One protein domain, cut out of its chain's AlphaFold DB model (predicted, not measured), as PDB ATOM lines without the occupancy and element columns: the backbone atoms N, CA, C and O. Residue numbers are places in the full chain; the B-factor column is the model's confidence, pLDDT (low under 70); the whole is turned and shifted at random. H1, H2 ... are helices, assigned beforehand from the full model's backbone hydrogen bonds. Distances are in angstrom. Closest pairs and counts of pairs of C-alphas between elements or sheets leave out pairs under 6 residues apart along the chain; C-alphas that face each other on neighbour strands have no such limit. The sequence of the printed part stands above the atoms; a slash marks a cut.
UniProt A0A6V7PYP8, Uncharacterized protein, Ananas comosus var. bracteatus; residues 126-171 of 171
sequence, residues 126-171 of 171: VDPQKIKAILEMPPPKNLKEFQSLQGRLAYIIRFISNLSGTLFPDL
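AT A GLANCE: This is residues 126 to 171 of the 171 residues of an uncharacterized protein of Ananas comosus var. bracteatus (UniProt A0A6V7PYP8). Three separate helices make a flat, open triangle: the longest, H2, has H1 near it, running the opposite way, while the chain beyond H2 folds back into the short helix H3, apart from both. Residues 141 to 147, of which 143 to 147 belong to H2, stick out at one end. The printed part has 46 residues with three named helices, in the order H1, H2, H3, and no named strand; the class is all helix. It is only just compact, close to loose, with a radius of gyration of the C-alphas of 11.3 A, and the C-alphas span 33 by 25 by 13 A.

IN THESE COORDINATES: H2 is residues 143 to 153, 15.0 A from first to last C-alpha, with C-alpha 143 at (2.151, 13.090, 34.932). H1 is residues 128 to 135, 10.4 A long, beginning at C-alpha 128 at (-16.736, 17.491, 53.323). H3 is residues 163 to 167, 6.1 A long, ending at C-alpha 167 at (0.096, 5.947, 47.153).

HOW THE PARTS SIT: H2 and H1 are close but not clearly touching, with 2 pairs of C-alphas within 8 A; the closest C-alphas, of Arg 152 and Ile 134, are 7.6 A apart. They run opposite ways at a shallow tilt of 23 degrees. H3 is apart from H2 and from H1. In H1, H2 and H3 every O i to N i+4 pair is within hydrogen-bond range.

THE WHOLE: The two C-alphas farthest apart, of Gln 129 and Leu 171, the chain's last residue, are 33.3 A apart. The printed part has no cut. Both links are short, with 7 residues between H1 and H2 and 9 between H2 and H3. The mean pLDDT of the printed part is 70.9, and residues 154 to 171, with H3 among them, are under 70.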
ATOM      1  N   VAL A 126     -11.835  17.490  58.171       77.50
ATOM      2  CA  VAL A 126     -11.754  18.038  56.812       77.50
ATOM      3  C   VAL A 126     -13.141  18.477  56.368       77.50
ATOM      4  O   VAL A 126     -14.108  17.742  56.521       77.50
ATOM      5  N   ASP A 127     -13.220  19.645  55.736       80.50
ATOM      6  CA  ASP A 127     -14.441  20.095  55.072       80.50
ATOM      7  C   ASP A 127     -14.946  19.038  54.056       80.50
ATOM      8  O   ASP A 127     -14.236  18.753  53.079       80.50
ATOM      9  N   PRO A 128     -16.162  18.485  54.226       80.31
ATOM     10  CA  PRO A 128     -16.736  17.491  53.323       80.31
ATOM     11  C   PRO A 128     -16.789  17.952  51.867       80.31
ATOM     12  O   PRO A 128     -16.662  17.130  50.962       80.31
ATOM     13  N   GLN A 129     -16.909  19.259  51.610       82.75
ATOM     14  CA  GLN A 129     -16.865  19.796  50.248       82.75
ATOM     15  C   GLN A 129     -15.498  19.577  49.597       82.75
ATOM     16  O   GLN A 129     -15.422  19.296  48.403       82.75
ATOM     17  N   LYS A 130     -14.411  19.661  50.375       79.56
ATOM     18  CA  LYS A 130     -13.059  19.376  49.880       79.56
ATOM     19  C   LYS A 130     -12.858  17.886  49.625       79.56
ATOM     20  O   LYS A 130     -12.187  17.543  48.658       79.56
ATOM     21  N   ILE A 131     -13.457  17.019  50.445       80.81
ATOM     22  CA  ILE A 131     -13.452  15.566  50.216       80.81
ATOM     23  C   ILE A 131     -14.223  15.239  48.934       80.81
ATOM     24  O   ILE A 131     -13.693  14.579  48.046       80.81
ATOM     25  N   LYS A 132     -15.447  15.757  48.800       84.44
ATOM     26  CA  LYS A 132     -16.299  15.557  47.623       84.44
ATOM     27  C   LYS A 132     -15.615  16.030  46.341       84.44
ATOM     28  O   LYS A 132     -15.539  15.277  45.380       84.44
ATOM     29  N   ALA A 133     -15.023  17.225  46.371       84.25
ATOM     30  CA  ALA A 133     -14.268  17.758  45.242       84.25
ATOM     31  C   ALA A 133     -13.077  16.877  44.847       84.25
ATOM     32  O   ALA A 133     -12.652  16.945  43.700       84.25
ATOM     33  N   ILE A 134     -12.526  16.085  45.777       80.69
ATOM     34  CA  ILE A 134     -11.456  15.135  45.482       80.69
ATOM     35  C   ILE A 134     -12.014  13.842  44.869       80.69
ATOM     36  O   ILE A 134     -11.456  13.348  43.894       80.69
ATOM     37  N   LEU A 135     -13.121  13.325  45.409       80.12
ATOM     38  CA  LEU A 135     -13.789  12.115  44.913       80.12
ATOM     39  C   LEU A 135     -14.352  12.281  43.496       80.12
ATOM     40  O   LEU A 135     -14.361  11.330  42.724       80.12
ATOM     41  N   GLU A 136     -14.802  13.484  43.146       85.88
ATOM     42  CA  GLU A 136     -15.386  13.794  41.832       85.88
ATOM     43  C   GLU A 136     -14.335  14.095  40.748       85.88
ATOM     44  O   GLU A 136     -14.690  14.375  39.601       85.88
ATOM     45  N   MET A 137     -13.037  14.070  41.072       81.94
ATOM     46  CA  MET A 137     -12.002  14.346  40.075       81.94
ATOM     47  C   MET A 137     -11.884  13.198  39.066       81.94
ATOM     48  O   MET A 137     -11.885  12.031  39.458       81.94
ATOM     49  N   PRO A 138     -11.706  13.501  37.767       83.38
ATOM     50  CA  PRO A 138     -11.443  12.470  36.777       83.38
ATOM     51  C   PRO A 138     -10.085  11.794  37.041       83.38
ATOM     52  O   PRO A 138      -9.170  12.442  37.563       83.38
ATOM     53  N   PRO A 139      -9.914  10.521  36.638       84.25
ATOM     54  CA  PRO A 139      -8.638   9.826  36.755       84.25
ATOM     55  C   PRO A 139      -7.542  10.590  35.997       84.25
ATOM     56  O   PRO A 139      -7.772  10.962  34.840       84.25
ATOM     57  N   PRO A 140      -6.366  10.833  36.607       86.88
ATOM     58  CA  PRO A 140      -5.286  11.552  35.945       86.88
ATOM     59  C   PRO A 140      -4.768  10.739  34.756       86.88
ATOM     60  O   PRO A 140      -4.442   9.562  34.891       86.88
ATOM     61  N   LYS A 141      -4.670  11.375  33.587       89.62
ATOM     62  CA  LYS A 141      -4.216  10.737  32.337       89.62
ATOM     63  C   LYS A 141      -2.751  11.018  32.016       89.62
ATOM     64  O   LYS A 141      -2.200  10.441  31.084       89.62
ATOM     65  N   ASN A 142      -2.122  11.938  32.745       89.12
ATOM     66  CA  ASN A 142      -0.738  12.343  32.526       89.12
ATOM     67  C   ASN A 142      -0.034  12.711  33.840       89.12
ATOM     68  O   ASN A 142      -0.662  12.952  34.873       89.12
ATOM     69  N   LEU A 143       1.297  12.797  33.778       79.94
ATOM     70  CA  LEU A 143       2.151  13.090  34.932       79.94
ATOM     71  C   LEU A 143       1.810  14.433  35.602       79.94
ATOM     72  O   LEU A 143       1.870  14.554  36.823       79.94
ATOM     73  N   LYS A 144       1.410  15.443  34.821       82.81
ATOM     74  CA  LYS A 144       1.053  16.774  35.333       82.81
ATOM     75  C   LYS A 144      -0.255  16.741  36.127       82.81
ATOM     76  O   LYS A 144      -0.355  17.360  37.186       82.81
ATOM     77  N   GLU A 145      -1.247  16.000  35.641       80.44
ATOM     78  CA  GLU A 145      -2.508  15.749  36.340       80.44
ATOM     79  C   GLU A 145      -2.284  14.932  37.611       80.44
ATOM     80  O   GLU A 145      -2.848  15.276  38.648       80.44
ATOM     81  N   PHE A 146      -1.396  13.933  37.573       81.94
ATOM     82  CA  PHE A 146      -1.017  13.154  38.752       81.94
ATOM     83  C   PHE A 146      -0.321  14.014  39.822       81.94
ATOM     84  O   PHE A 146      -0.712  13.995  40.986       81.94
ATOM     85  N   GLN A 147       0.640  14.863  39.441       77.75
ATOM     86  CA  GLN A 147       1.291  15.807  40.365       77.75
ATOM     87  C   GLN A 147       0.311  16.851  40.929       77.75
ATOM     88  O   GLN A 147       0.396  17.254  42.094       77.75
ATOM     89  N   SER A 148      -0.646  17.302  40.110       78.88
ATOM     90  CA  SER A 148      -1.731  18.183  40.550       78.88
ATOM     91  C   SER A 148      -2.639  17.483  41.564       78.88
ATOM     92  O   SER A 148      -2.928  18.064  42.613       78.88
ATOM     93  N   LEU A 149      -3.035  16.233  41.297       81.19
ATOM     94  CA  LEU A 149      -3.800  15.376  42.203       81.19
ATOM     95  C   LEU A 149      -3.070  15.192  43.535       81.19
ATOM     96  O   LEU A 149      -3.638  15.488  44.582       81.19
ATOM     97  N   GLN A 150      -1.795  14.807  43.501       75.81
ATOM     98  CA  GLN A 150      -0.961  14.647  44.692       75.81
ATOM     99  C   GLN A 150      -0.898  15.945  45.515       75.81
ATOM    100  O   GLN A 150      -1.014  15.928  46.738       75.81
ATOM    101  N   GLY A 151      -0.808  17.099  44.845       76.06
ATOM    102  CA  GLY A 151      -0.865  18.407  45.495       76.06
ATOM    103  C   GLY A 151      -2.217  18.749  46.130       76.06
ATOM    104  O   GLY A 151      -2.245  19.432  47.152       76.06
ATOM    105  N   ARG A 152      -3.334  18.290  45.552       75.12
ATOM    106  CA  ARG A 152      -4.682  18.440  46.134       75.12
ATOM    107  C   ARG A 152      -4.876  17.493  47.318       75.12
ATOM    108  O   ARG A 152      -5.393  17.912  48.351       75.12
ATOM    109  N   LEU A 153      -4.388  16.258  47.194       73.19
ATOM    110  CA  LEU A 153      -4.401  15.251  48.254       73.19
ATOM    111  C   LEU A 153      -3.548  15.675  49.451       73.19
ATOM    112  O   LEU A 153      -3.952  15.434  50.582       73.19
ATOM    113  N   ALA A 154      -2.445  16.401  49.241       69.81
ATOM    114  CA  ALA A 154      -1.596  16.920  50.319       69.81
ATOM    115  C   ALA A 154      -2.358  17.714  51.395       69.81
ATOM    116  O   ALA A 154      -1.956  17.733  52.555       69.81
ATOM    117  N   TYR A 155      -3.489  18.332  51.041       67.31
ATOM    118  CA  TYR A 155      -4.349  19.006  52.008       67.31
ATOM    119  C   TYR A 155      -4.991  18.035  53.017       67.31
ATOM    120  O   TYR A 155      -5.055  18.354  54.207       67.31
ATOM    121  N   ILE A 156      -5.427  16.860  52.546       69.12
ATOM    122  CA  ILE A 156      -6.146  15.839  53.324       69.12
ATOM    123  C   ILE A 156      -5.252  14.705  53.839       69.12
ATOM    124  O   ILE A 156      -5.671  13.999  54.748       69.12
ATOM    125  N   ILE A 157      -4.018  14.568  53.327       65.00
ATOM    126  CA  ILE A 157      -3.038  13.537  53.729       65.00
ATOM    127  C   ILE A 157      -2.892  13.439  55.252       65.00
ATOM    128  O   ILE A 157      -2.803  12.343  55.789       65.00
ATOM    129  N   ARG A 158      -2.943  14.573  55.956       60.94
ATOM    130  CA  ARG A 158      -2.821  14.645  57.422       60.94
ATOM    131  C   ARG A 158      -3.947  13.942  58.205       60.94
ATOM    132  O   ARG A 158      -3.795  13.742  59.400       60.94
ATOM    133  N   PHE A 159      -5.072  13.629  57.558       62.34
ATOM    134  CA  PHE A 159      -6.234  12.957  58.161       62.34
ATOM    135  C   PHE A 159      -6.392  11.511  57.694       62.34
ATOM    136  O   PHE A 159      -7.321  10.828  58.120       62.34
ATOM    137  N   ILE A 160      -5.513  11.045  56.806       61.56
ATOM    138  CA  ILE A 160      -5.544   9.681  56.303       61.56
ATOM    139  C   ILE A 160      -4.348   8.945  56.889       61.56
ATOM    140  O   ILE A 160      -3.197   9.206  56.534       61.56
ATOM    141  N   SER A 161      -4.629   8.022  57.804       52.78
ATOM    142  CA  SER A 161      -3.612   7.156  58.386       52.78
ATOM    143  C   SER A 161      -2.900   6.375  57.281       52.78
ATOM    144  O   SER A 161      -3.542   5.702  56.479       52.78
ATOM    145  N   ASN A 162      -1.569   6.437  57.272       53.34
ATOM    146  CA  ASN A 162      -0.705   5.588  56.451       53.34
ATOM    147  C   ASN A 162      -0.791   5.788  54.917       53.34
ATOM    148  O   ASN A 162      -0.572   4.842  54.160       53.34
ATOM    149  N   LEU A 163      -1.047   7.015  54.428       51.25
ATOM    150  CA  LEU A 163      -1.167   7.268  52.979       51.25
ATOM    151  C   LEU A 163       0.104   6.935  52.167       51.25
ATOM    152  O   LEU A 163       0.012   6.639  50.976       51.25
ATOM    153  N   SER A 164       1.287   6.971  52.788       50.06
ATOM    154  CA  SER A 164       2.548   6.601  52.134       50.06
ATOM    155  C   SER A 164       2.569   5.143  51.674       50.06
ATOM    156  O   SER A 164       3.129   4.874  50.622       50.06
ATOM    157  N   GLY A 165       1.916   4.222  52.392       52.47
ATOM    158  CA  GLY A 165       1.799   2.822  51.960       52.47
ATOM    159  C   GLY A 165       0.741   2.595  50.874       52.47
ATOM    160  O   GLY A 165       0.738   1.563  50.223       52.47
ATOM    161  N   THR A 166      -0.174   3.547  50.665       53.28
ATOM    162  CA  THR A 166      -1.289   3.407  49.707       53.28
ATOM    163  C   THR A 166      -1.023   4.109  48.374       53.28
ATOM    164  O   THR A 166      -1.487   3.650  47.336       53.28
ATOM    165  N   LEU A 167      -0.291   5.231  48.380       50.66
ATOM    166  CA  LEU A 167       0.096   5.947  47.153       50.66
ATOM    167  C   LEU A 167       1.307   5.330  46.445       50.66
ATOM    168  O   LEU A 167       1.517   5.599  45.263       50.66
ATOM    169  N   PHE A 168       2.078   4.518  47.164       49.03
ATOM    170  CA  PHE A 168       3.175   3.725  46.632       49.03
ATOM    171  C   PHE A 168       2.877   2.255  46.945       49.03
ATOM    172  O   PHE A 168       3.402   1.744  47.931       49.03
ATOM    173  N   PRO A 169       1.982   1.586  46.193       40.41
ATOM    174  CA  PRO A 169       1.896   0.136  46.275       40.41
ATOM    175  C   PRO A 169       3.259  -0.422  45.854       40.41
ATOM    176  O   PRO A 169       3.686  -0.177  44.728       40.41
ATOM    177  N   ASP A 170       3.933  -1.042  46.820       37.84
ATOM    178  CA  ASP A 170       5.154  -1.851  46.764       37.84
ATOM    179  C   ASP A 170       6.080  -1.623  45.552       37.84
ATOM    180  O   ASP A 170       5.837  -2.095  44.440       37.84
ATOM    181  N   LEU A 171       7.198  -0.941  45.818       37.66
ATOM    182  CA  LEU A 171       8.471  -1.255  45.163       37.66
ATOM    183  C   LEU A 171       9.082  -2.481  45.847       37.66
ATOM    184  O   LEU A 171       9.096  -2.481  47.099       37.66
TER     185      LEU A 171